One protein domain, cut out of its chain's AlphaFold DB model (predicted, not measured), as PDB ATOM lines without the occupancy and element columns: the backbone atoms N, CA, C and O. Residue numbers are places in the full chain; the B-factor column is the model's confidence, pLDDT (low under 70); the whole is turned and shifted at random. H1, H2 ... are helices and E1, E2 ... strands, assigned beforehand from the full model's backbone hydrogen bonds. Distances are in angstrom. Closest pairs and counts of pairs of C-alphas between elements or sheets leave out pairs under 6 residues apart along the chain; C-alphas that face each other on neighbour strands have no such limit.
ATOM      1  N   PRO A 178       5.719 -42.203  34.545       84.44
ATOM      2  CA  PRO A 178       6.492 -42.391  35.768       84.44
ATOM      3  C   PRO A 178       7.623 -41.361  35.868       84.44
ATOM      4  O   PRO A 178       8.085 -40.833  34.859       84.44
ATOM      5  N   ALA A 179       8.121 -41.103  37.081       84.44
ATOM      6  CA  ALA A 179       9.347 -40.326  37.251       84.44
ATOM      7  C   ALA A 179      10.499 -41.005  36.489       84.44
ATOM      8  O   ALA A 179      10.717 -42.208  36.622       84.44
ATOM      9  N   GLN A 180      11.230 -40.261  35.661       88.12
ATOM     10  CA  GLN A 180      12.279 -40.825  34.812       88.12
ATOM     11  C   GLN A 180      13.295 -39.773  34.363       88.12
ATOM     12  O   GLN A 180      13.023 -38.575  34.398       88.12
ATOM     13  N   CYS A 181      14.462 -40.229  33.908       88.62
ATOM     14  CA  CYS A 181      15.431 -39.375  33.226       88.62
ATOM     15  C   CYS A 181      14.825 -38.806  31.930       88.62
ATOM     16  O   CYS A 181      14.334 -39.569  31.095       88.62
ATOM     17  N   GLN A 182      14.892 -37.484  31.753       87.56
ATOM     18  CA  GLN A 182      14.298 -36.777  30.608       87.56
ATOM     19  C   GLN A 182      15.047 -37.030  29.287       87.56
ATOM     20  O   GLN A 182      14.446 -36.933  28.219       87.56
ATOM     21  N   ASP A 183      16.327 -37.419  29.340       89.31
ATOM     22  CA  ASP A 183      17.138 -37.711  28.150       89.31
ATOM     23  C   ASP A 183      16.946 -39.140  27.624       89.31
ATOM     24  O   ASP A 183      16.679 -39.349  26.444       89.31
ATOM     25  N   CYS A 184      17.097 -40.147  28.495       89.44
ATOM     26  CA  CYS A 184      17.096 -41.563  28.089       89.44
ATOM     27  C   CYS A 184      15.827 -42.336  28.479       89.44
ATOM     28  O   CYS A 184      15.664 -43.490  28.086       89.44
ATOM     29  N   GLY A 185      14.931 -41.743  29.272       88.12
ATOM     30  CA  GLY A 185      13.704 -42.391  29.731       88.12
ATOM     31  C   GLY A 185      13.882 -43.475  30.802       88.12
ATOM     32  O   GLY A 185      12.932 -44.207  31.073       88.12
ATOM     33  N   ARG A 186      15.062 -43.600  31.430       88.56
ATOM     34  CA  ARG A 186      15.278 -44.525  32.559       88.56
ATOM     35  C   ARG A 186      14.328 -44.188  33.714       88.56
ATOM     36  O   ARG A 186      14.440 -43.115  34.304       88.56
ATOM     37  N   HIS A 187      13.456 -45.130  34.064       88.25
ATOM     38  CA  HIS A 187      12.508 -45.039  35.181       88.25
ATOM     39  C   HIS A 187      13.236 -44.882  36.533       88.25
ATOM     40  O   HIS A 187      14.046 -45.728  36.922       88.25
ATOM     41  N   ILE A 188      12.912 -43.808  37.255       84.19
ATOM     42  CA  ILE A 188      13.295 -43.531  38.644       84.19
ATOM     43  C   ILE A 188      12.211 -44.128  39.547       84.19
ATOM     44  O   ILE A 188      11.047 -43.745  39.466       84.19
ATOM     45  N   LYS A 189      12.569 -45.083  40.408       79.06
ATOM     46  CA  LYS A 189      11.583 -45.806  41.227       79.06
ATOM     47  C   LYS A 189      10.931 -44.891  42.264       79.06
ATOM     48  O   LYS A 189      11.627 -44.324  43.107       79.06
ATOM     49  N   ASP A 190       9.604 -44.835  42.287       73.44
ATOM     50  CA  ASP A 190       8.861 -44.224  43.392       73.44
ATOM     51  C   ASP A 190       8.588 -45.256  44.499       73.44
ATOM     52  O   ASP A 190       7.537 -45.892  44.559       73.44
ATOM     53  N   THR A 191       9.596 -45.504  45.337       65.88
ATOM     54  CA  THR A 191       9.502 -46.417  46.487       65.88
ATOM     55  C   THR A 191       9.709 -45.666  47.794       65.88
ATOM     56  O   THR A 191      10.646 -44.877  47.907       65.88
ATOM     57  N   TYR A 192       8.888 -45.962  48.804       51.75
ATOM     58  CA  TYR A 192       9.028 -45.437  50.162       51.75
ATOM     59  C   TYR A 192       9.139 -46.583  51.194       51.75
ATOM     60  O   TYR A 192       8.370 -47.540  51.101       51.75
ATOM     61  N   PRO A 193      10.036 -46.490  52.197       53.84
ATOM     62  CA  PRO A 193      11.111 -45.507  52.298       53.84
ATOM     63  C   PRO A 193      12.158 -45.729  51.197       53.84
ATOM     64  O   PRO A 193      12.486 -46.863  50.860       53.84
ATOM     65  N   ALA A 194      12.708 -44.637  50.667       61.50
ATOM     66  CA  ALA A 194      13.933 -44.661  49.875       61.50
ATOM     67  C   ALA A 194      15.067 -44.141  50.768       61.50
ATOM     68  O   ALA A 194      15.257 -42.925  50.823       61.50
ATOM     69  N   PRO A 195      15.772 -45.015  51.515       58.03
ATOM     70  CA  PRO A 195      16.969 -44.626  52.248       58.03
ATOM     71  C   PRO A 195      18.073 -44.298  51.239       58.03
ATOM     72  O   PRO A 195      18.836 -45.169  50.833       58.03
ATOM     73  N   GLU A 196      18.072 -43.034  50.817       63.91
ATOM     74  CA  GLU A 196      19.111 -42.362  50.040       63.91
ATOM     75  C   GLU A 196      19.446 -43.083  48.724       63.91
ATOM     76  O   GLU A 196      20.461 -43.759  48.577       63.91
ATOM     77  N   ASP A 197      18.556 -42.909  47.740       75.69
ATOM     78  CA  ASP A 197      18.873 -43.130  46.325       75.69
ATOM     79  C   ASP A 197      19.992 -42.138  45.949       75.69
ATOM     80  O   ASP A 197      19.711 -40.946  45.834       75.69
ATOM     81  N   PRO A 198      21.265 -42.564  45.842       80.69
ATOM     82  CA  PRO A 198      22.411 -41.660  45.979       80.69
ATOM     83  C   PRO A 198      22.624 -40.771  44.749       80.69
ATOM     84  O   PRO A 198      23.505 -39.913  44.752       80.69
ATOM     85  N   ASP A 199      21.840 -40.987  43.692       87.06
ATOM     86  CA  ASP A 199      21.816 -40.137  42.508       87.06
ATOM     87  C   ASP A 199      20.626 -39.162  42.502       87.06
ATOM     88  O   ASP A 199      20.504 -38.401  41.548       87.06
ATOM     89  N   LEU A 200      19.743 -39.192  43.512       87.31
ATOM     90  CA  LEU A 200      18.589 -38.300  43.653       87.31
ATOM     91  C   LEU A 200      18.753 -37.403  44.887       87.31
ATOM     92  O   LEU A 200      18.657 -37.879  46.017       87.31
ATOM     93  N   VAL A 201      18.917 -36.101  44.671       89.69
ATOM     94  CA  VAL A 201      18.983 -35.091  45.742       89.69
ATOM     95  C   VAL A 201      17.806 -34.116  45.664       89.69
ATOM     96  O   VAL A 201      17.185 -33.965  44.611       89.69
ATOM     97  N   GLU A 202      17.480 -33.471  46.785       89.75
ATOM     98  CA  GLU A 202      16.529 -32.353  46.850       89.75
ATOM     99  C   GLU A 202      17.328 -31.033  46.859       89.75
ATOM    100  O   GLU A 202      18.260 -30.873  47.646       89.75
ATOM    101  N   GLU A 203      16.979 -30.103  45.970       92.56
ATOM    102  CA  GLU A 203      17.549 -28.758  45.843       92.56
ATOM    103  C   GLU A 203      16.447 -27.686  45.933       92.56
ATOM    104  O   GLU A 203      15.265 -27.947  45.686       92.56
ATOM    105  N   GLU A 204      16.841 -26.452  46.249       93.81
ATOM    106  CA  GLU A 204      15.957 -25.286  46.157       93.81
ATOM    107  C   GLU A 204      15.631 -24.943  44.686       93.81
ATOM    108  O   GLU A 204      16.506 -25.068  43.820       93.81
ATOM    109  N   PRO A 205      14.413 -24.453  44.378       94.75
ATOM    110  CA  PRO A 205      14.074 -23.968  43.042       94.75
ATOM    111  C   PRO A 205      14.923 -22.767  42.620       94.75
ATOM    112  O   PRO A 205      15.043 -21.783  43.371       94.75
ATOM    113  N   THR A 206      15.427 -22.797  41.380       95.12
ATOM    114  CA  THR A 206      16.018 -21.611  40.738       95.12
ATOM    115  C   THR A 206      14.974 -20.499  40.573       95.12
ATOM    116  O   THR A 206      13.772 -20.721  40.733       95.12
ATOM    117  N   GLU A 207      15.408 -19.280  40.241       95.19
ATOM    118  CA  GLU A 207      14.485 -18.167  39.971       95.19
ATOM    119  C   GLU A 207      13.519 -18.467  38.811       95.19
ATOM    120  O   GLU A 207      12.358 -18.072  38.876       95.19
ATOM    121  N   GLU A 208      13.967 -19.221  37.800       93.31
ATOM    122  CA  GLU A 208      13.152 -19.648  36.653       93.31
ATOM    123  C   GLU A 208      12.153 -20.758  37.015       93.31
ATOM    124  O   GLU A 208      11.039 -20.780  36.501       93.31
ATOM    125  N   GLU A 209      12.526 -21.681  37.908       93.75
ATOM    126  CA  GLU A 209      11.663 -22.788  38.339       93.75
ATOM    127  C   GLU A 209      10.593 -22.318  39.339       93.75
ATOM    128  O   GLU A 209       9.460 -22.802  39.324       93.75
ATOM    129  N   ARG A 210      10.937 -21.354  40.203       93.62
ATOM    130  CA  ARG A 210      10.137 -20.895  41.353       93.62
ATOM    131  C   ARG A 210       8.672 -20.524  41.065       93.62
ATOM    132  O   ARG A 210       7.854 -20.846  41.924       93.62
ATOM    133  N   PRO A 211       8.293 -19.906  39.927       92.38
ATOM    134  CA  PRO A 211       6.886 -19.659  39.600       92.38
ATOM    135  C   PRO A 211       6.070 -20.943  39.408       92.38
ATOM    136  O   PRO A 211       4.859 -20.924  39.598       92.38
ATOM    137  N   PHE A 212       6.725 -22.049  39.039       91.19
ATOM    138  CA  PHE A 212       6.084 -23.303  38.653       91.19
ATOM    139  C   PHE A 212       6.147 -24.398  39.727       91.19
ATOM    140  O   PHE A 212       5.353 -25.346  39.663       91.19
ATOM    141  N   VAL A 213       7.083 -24.320  40.682       90.69
ATOM    142  CA  VAL A 213       7.218 -25.315  41.761       90.69
ATOM    143  C   VAL A 213       6.130 -25.128  42.816       90.69
ATOM    144  O   VAL A 213       5.983 -24.055  43.399       90.69
ATOM    145  N   ARG A 214       5.421 -26.212  43.149       88.12
ATOM    146  CA  ARG A 214       4.556 -26.289  44.337       88.12
ATOM    147  C   ARG A 214       5.123 -27.231  45.396       88.12
ATOM    148  O   ARG A 214       5.863 -28.163  45.091       88.12
ATOM    149  N   SER A 215       4.690 -27.044  46.641       83.81
ATOM    150  CA  SER A 215       4.746 -28.105  47.648       83.81
ATOM    151  C   SER A 215       3.864 -29.290  47.236       83.81
ATOM    152  O   SER A 215       2.950 -29.164  46.413       83.81
ATOM    153  N   GLY A 216       4.120 -30.468  47.800       74.44
ATOM    154  CA  GLY A 216       3.316 -31.638  47.469       74.44
ATOM    155  C   GLY A 216       3.759 -32.916  48.156       74.44
ATOM    156  O   GLY A 216       4.634 -32.920  49.019       74.44
ATOM    157  N   TRP A 217       3.124 -34.010  47.745       69.06
ATOM    158  CA  TRP A 217       3.431 -35.351  48.212       69.06
ATOM    159  C   TRP A 217       4.244 -36.098  47.146       69.06
ATOM    160  O   TRP A 217       3.786 -36.268  46.016       69.06
ATOM    161  N   PHE A 218       5.467 -36.483  47.498       70.00
ATOM    162  CA  PHE A 218       6.300 -37.464  46.798       70.00
ATOM    163  C   PHE A 218       7.271 -38.035  47.826       70.00
ATOM    164  O   PHE A 218       8.010 -37.284  48.464       70.00
ATOM    165  N   ARG A 219       7.237 -39.358  48.039       68.69
ATOM    166  CA  ARG A 219       7.940 -40.006  49.164       68.69
ATOM    167  C   ARG A 219       7.654 -39.292  50.513       68.69
ATOM    168  O   ARG A 219       8.551 -39.098  51.343       68.69
ATOM    169  N   GLY A 220       6.392 -38.893  50.715       67.25
ATOM    170  CA  GLY A 220       5.885 -38.117  51.858       67.25
ATOM    171  C   GLY A 220       5.644 -36.626  51.548       67.25
ATOM    172  O   GLY A 220       5.880 -36.188  50.421       67.25
ATOM    173  N   PRO A 221       5.183 -35.831  52.532       67.38
ATOM    174  CA  PRO A 221       5.004 -34.392  52.363       67.38
ATOM    175  C   PRO A 221       6.358 -33.687  52.189       67.38
ATOM    176  O   PRO A 221       7.337 -34.031  52.861       67.38
ATOM    177  N   ARG A 222       6.408 -32.698  51.292       75.00
ATOM    178  CA  ARG A 222       7.578 -31.854  51.001       75.00
ATOM    179  C   ARG A 222       7.188 -30.393  50.792       75.00
ATOM    180  O   ARG A 222       6.057 -30.085  50.404       75.00
ATOM    181  N   GLY A 223       8.152 -29.503  51.028       83.19
ATOM    182  CA  GLY A 223       8.090 -28.112  50.580       83.19
ATOM    183  C   GLY A 223       8.179 -27.991  49.049       83.19
ATOM    184  O   GLY A 223       8.194 -29.009  48.352       83.19
ATOM    185  N   PRO A 224       8.216 -26.764  48.508       87.88
ATOM    186  CA  PRO A 224       8.452 -26.528  47.088       87.88
ATOM    187  C   PRO A 224       9.929 -26.795  46.748       87.88
ATOM    188  O   PRO A 224      10.739 -25.877  46.729       87.88
ATOM    189  N   VAL A 225      10.275 -28.061  46.512       90.44
ATOM    190  CA  VAL A 225      11.644 -28.519  46.209       90.44
ATOM    191  C   VAL A 225      11.776 -28.996  44.765       90.44
ATOM    192  O   VAL A 225      10.800 -29.433  44.146       90.44
ATOM    193  N   VAL A 226      13.003 -28.957  44.248       90.50
ATOM    194  CA  VAL A 226      13.378 -29.559  42.968       90.50
ATOM    195  C   VAL A 226      14.194 -30.814  43.224       90.50
ATOM    196  O   VAL A 226      15.194 -30.804  43.932       90.50
ATOM    197  N   PHE A 227      13.764 -31.916  42.632       89.44
ATOM    198  CA  PHE A 227      14.456 -33.186  42.686       89.44
ATOM    199  C   PHE A 227      15.452 -33.264  41.527       89.44
ATOM    200  O   PHE A 227      15.082 -33.152  40.354       89.44
ATOM    201  N   VAL A 228      16.720 -33.484  41.846       91.56
ATOM    202  CA  VAL A 228      17.809 -33.531  40.871       91.56
ATOM    203  C   VAL A 228      18.335 -34.954  40.801       91.56
ATOM    204  O   VAL A 228      18.876 -35.478  41.772       91.56
ATOM    205  N   TYR A 229      18.125 -35.597  39.651       91.00
ATOM    206  CA  TYR A 229      18.485 -36.988  39.401       91.00
ATOM    207  C   TYR A 229      19.645 -37.105  38.413       91.00
ATOM    208  O   TYR A 229      19.508 -36.722  37.251       91.00
ATOM    209  N   ARG A 230      20.758 -37.714  38.824       93.38
ATOM    210  CA  ARG A 230      21.849 -38.084  37.918       93.38
ATOM    211  C   ARG A 230      21.626 -39.491  37.364       93.38
ATOM    212  O   ARG A 230      21.743 -40.495  38.058       93.38
ATOM    213  N   CYS A 231      21.325 -39.596  36.077       91.94
ATOM    214  CA  CYS A 231      21.031 -40.882  35.467       91.94
ATOM    215  C   CYS A 231      22.279 -41.766  35.337       91.94
ATOM    216  O   CYS A 231      23.227 -41.417  34.636       91.94
ATOM    217  N   ARG A 232      22.245 -42.968  35.929       91.31
ATOM    218  CA  ARG A 232      23.347 -43.943  35.820       91.31
ATOM    219  C   ARG A 232      23.578 -44.505  34.413       91.31
ATOM    220  O   ARG A 232      24.680 -44.968  34.148       91.31
ATOM    221  N   ASP A 233      22.574 -44.478  33.532       93.00
ATOM    222  CA  ASP A 233      22.682 -45.096  32.199       93.00
ATOM    223  C   ASP A 233      23.278 -44.145  31.151       93.00
ATOM    224  O   ASP A 233      24.071 -44.574  30.318       93.00
ATOM    225  N   CYS A 234      22.912 -42.858  31.184       94.75
ATOM    226  CA  CYS A 234      23.384 -41.850  30.223       94.75
ATOM    227  C   CYS A 234      24.277 -40.758  30.836       94.75
ATOM    228  O   CYS A 234      24.770 -39.899  30.112       94.75
ATOM    229  N   GLY A 235      24.466 -40.751  32.159       94.50
ATOM    230  CA  GLY A 235      25.263 -39.760  32.887       94.50
ATOM    231  C   GLY A 235      24.615 -38.380  33.059       94.50
ATOM    232  O   GLY A 235      25.145 -37.584  33.837       94.50
ATOM    233  N   GLN A 236      23.502 -38.106  32.369       95.12
ATOM    234  CA  GLN A 236      22.827 -36.804  32.359       95.12
ATOM    235  C   GLN A 236      22.112 -36.491  33.673       95.12
ATOM    236  O   GLN A 236      21.604 -37.388  34.353       95.12
ATOM    237  N   THR A 237      22.033 -35.202  33.996       92.88
ATOM    238  CA  THR A 237      21.293 -34.692  35.153       92.88
ATOM    239  C   THR A 237      19.911 -34.219  34.721       92.88
ATOM    240  O   THR A 237      19.777 -33.298  33.923       92.88
ATOM    241  N   THR A 238      18.873 -34.828  35.282       91.06
ATOM    242  CA  THR A 238      17.471 -34.462  35.091       91.06
ATOM    243  C   THR A 238      16.967 -33.703  36.320       91.06
ATOM    244  O   THR A 238      17.048 -34.226  37.431       91.06
ATOM    245  N   ARG A 239      16.406 -32.505  36.131       90.62
ATOM    246  CA  ARG A 239      15.698 -31.746  37.179       90.62
ATOM    247  C   ARG A 239      14.195 -31.962  37.029       90.62
ATOM    248  O   ARG A 239      13.678 -31.890  35.914       90.62
ATOM    249  N   TRP A 240      13.496 -32.249  38.122       88.00
ATOM    250  CA  TRP A 240      12.047 -32.440  38.108       88.00
ATOM    251  C   TRP A 240      11.397 -31.971  39.415       88.00
ATOM    252  O   TRP A 240      12.017 -31.992  40.471       88.00
ATOM    253  N   PHE A 241      10.146 -31.521  39.360       89.06
ATOM    254  CA  PHE A 241       9.433 -30.970  40.518       89.06
ATOM    255  C   PHE A 241       7.914 -31.168  40.425       89.06
ATOM    256  O   PHE A 241       7.371 -31.590  39.402       89.06
ATOM    257  N   ARG A 242       7.203 -30.885  41.522       88.50
ATOM    258  CA  ARG A 242       5.731 -30.886  41.557       88.50
ATOM    259  C   ARG A 242       5.242 -29.572  40.939       88.50
ATOM    260  O   ARG A 242       5.685 -28.511  41.370       88.50
ATOM    261  N   SER A 243       4.317 -29.616  39.979       90.06
ATOM    262  CA  SER A 243       3.762 -28.407  39.349       90.06
ATOM    263  C   SER A 243       2.267 -28.539  39.068       90.06
ATOM    264  O   SER A 243       1.743 -29.645  38.967       90.06
ATOM    265  N   LEU A 244       1.587 -27.399  38.958       89.19
ATOM    266  CA  LEU A 244       0.219 -27.282  38.437       89.19
ATOM    267  C   LEU A 244       0.182 -26.838  36.972       89.19
ATOM    268  O   LEU A 244      -0.872 -26.879  36.351       89.19
ATOM    269  N   HIS A 245       1.307 -26.385  36.428       91.50
ATOM    270  CA  HIS A 245       1.328 -25.653  35.172       91.50
ATOM    271  C   HIS A 245       1.313 -26.604  33.964       91.50
ATOM    272  O   HIS A 245       2.108 -27.560  33.935       91.50
ATOM    273  N   PRO A 246       0.444 -26.391  32.956       91.81
ATOM    274  CA  PRO A 246       0.461 -27.175  31.722       91.81
ATOM    275  C   PRO A 246       1.806 -27.055  30.983       91.81
ATOM    276  O   PRO A 246       2.278 -28.044  30.434       91.81
ATOM    277  N   GLU A 247       2.500 -25.919  31.083       91.38
ATOM    278  CA  GLU A 247       3.863 -25.675  30.578       91.38
ATOM    279  C   GLU A 247       4.911 -26.641  31.156       91.38
ATOM    280  O   GLU A 247       5.953 -26.878  30.553       91.38
ATOM    281  N   VAL A 248       4.652 -27.223  32.326       90.31
ATOM    282  CA  VAL A 248       5.538 -28.216  32.944       90.31
ATOM    283  C   VAL A 248       4.995 -29.627  32.718       90.31
ATOM    284  O   VAL A 248       5.725 -30.533  32.317       90.31
ATOM    285  N   THR A 249       3.692 -29.820  32.932       89.62
ATOM    286  CA  THR A 249       3.051 -31.146  32.919       89.62
ATOM    287  C   THR A 249       2.773 -31.709  31.518       89.62
ATOM    288  O   THR A 249       2.585 -32.920  31.391       89.62
ATOM    289  N   LEU A 250       2.799 -30.894  30.455       89.19
ATOM    290  CA  LEU A 250       2.707 -31.357  29.060       89.19
ATOM    291  C   LEU A 250       4.046 -31.750  28.430       89.19
ATOM    292  O   LEU A 250       4.037 -32.282  27.320       89.19
ATOM    293  N   ASN A 251       5.183 -31.501  29.087       84.06
ATOM    294  CA  ASN A 251       6.501 -31.664  28.476       84.06
ATOM    295  C   ASN A 251       6.678 -33.078  27.852       84.06
ATOM    296  O   ASN A 251       6.777 -34.075  28.582       84.06
ATOM    297  N   PRO A 252       6.759 -33.191  26.506       72.75
ATOM    298  CA  PRO A 252       6.756 -34.468  25.792       72.75
ATOM    299  C   PRO A 252       8.077 -35.232  25.945       72.75
ATOM    300  O   PRO A 252       8.138 -36.423  25.637       72.75
ATOM    301  N   ARG A 253       9.115 -34.602  26.523       74.38
ATOM    302  CA  ARG A 253      10.326 -35.275  27.028       74.38
ATOM    303  C   ARG A 253      10.091 -35.987  28.367       74.38
ATOM    304  O   ARG A 253      11.028 -36.293  29.097       74.38
ATOM    305  N   ARG A 254       8.825 -36.338  28.625       66.88
ATOM    306  CA  ARG A 254       8.375 -37.321  29.614       66.88
ATOM    307  C   ARG A 254       8.669 -36.880  31.047       66.88
ATOM    308  O   ARG A 254       9.277 -37.609  31.828       66.88
ATOM    309  N   TRP A 255       8.201 -35.677  31.374       74.56
ATOM    310  CA  TRP A 255       8.116 -35.211  32.755       74.56
ATOM    311  C   TRP A 255       7.296 -36.187  33.603       74.56
ATOM    312  O   TRP A 255       6.210 -36.601  33.197       74.56
ATOM    313  N   GLY A 256       7.804 -36.544  34.785       72.38
ATOM    314  CA  GLY A 256       7.109 -37.446  35.699       72.38
ATOM    315  C   GLY A 256       5.805 -36.827  36.206       72.38
ATOM    316  O   GLY A 256       5.820 -35.781  36.854       72.38
ATOM    317  N   ARG A 257       4.678 -37.487  35.940       79.56
ATOM    318  CA  ARG A 257       3.345 -37.111  36.416       79.56
ATOM    319  C   ARG A 257       2.867 -38.156  37.413       79.56
ATOM    320  O   ARG A 257       2.637 -39.298  37.029       79.56
TER     321      ARG A 257
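AT A GLANCE: This is residues 178 to 257 of the 421 residues of the protein "Hypothetical protein" of Polarella glacialis (UniProt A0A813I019). This is a domain with little regular structure: a small wall of three short antiparallel strands, E1, E2 and E3, set among long loops, with the tiny helix H1 beyond the end of E3. The 80 printed residues hold 18 in named elements, in the order E1, E2, E3, H1; the class is mixed. The strands form a meander, each the antiparallel neighbour of the one before. The whole is compact, radius of gyration of the C-alphas 12.0 A, spanning 30 by 27 by 20 A.

IN THESE COORDINATES: Find C-alpha 200 at (18.589, -38.300, 43.653), where E1, residues 200 to 203, begins its 9.8 A. E2, residues 226 to 230, covers 13.0 A and E3, residues 237 to 241, 13.5 A. H1, residues 246 to 249, runs 4.9 A to C-alpha 249 at (3.051, -31.146, 32.919).

HOW THE PARTS SIT: Look first at inner strand E2. Hairpin E1 and E2 stands at 145 degrees, with N 203 and O 226 2.8 A apart. Hairpin E2 and E3 stands at 156 degrees, with N 227 and O 240 2.8 A apart. H1 is not on the sheet; too short for an O i to N i+4 pair, it has one O i to N i+3 pair, within range.

THE WHOLE: The printed part has no cut. E1 to E2 is a long link of 22 residues. Look for pLDDT under 70 at residues 191 to 196, 217, 219 to 221 and 254.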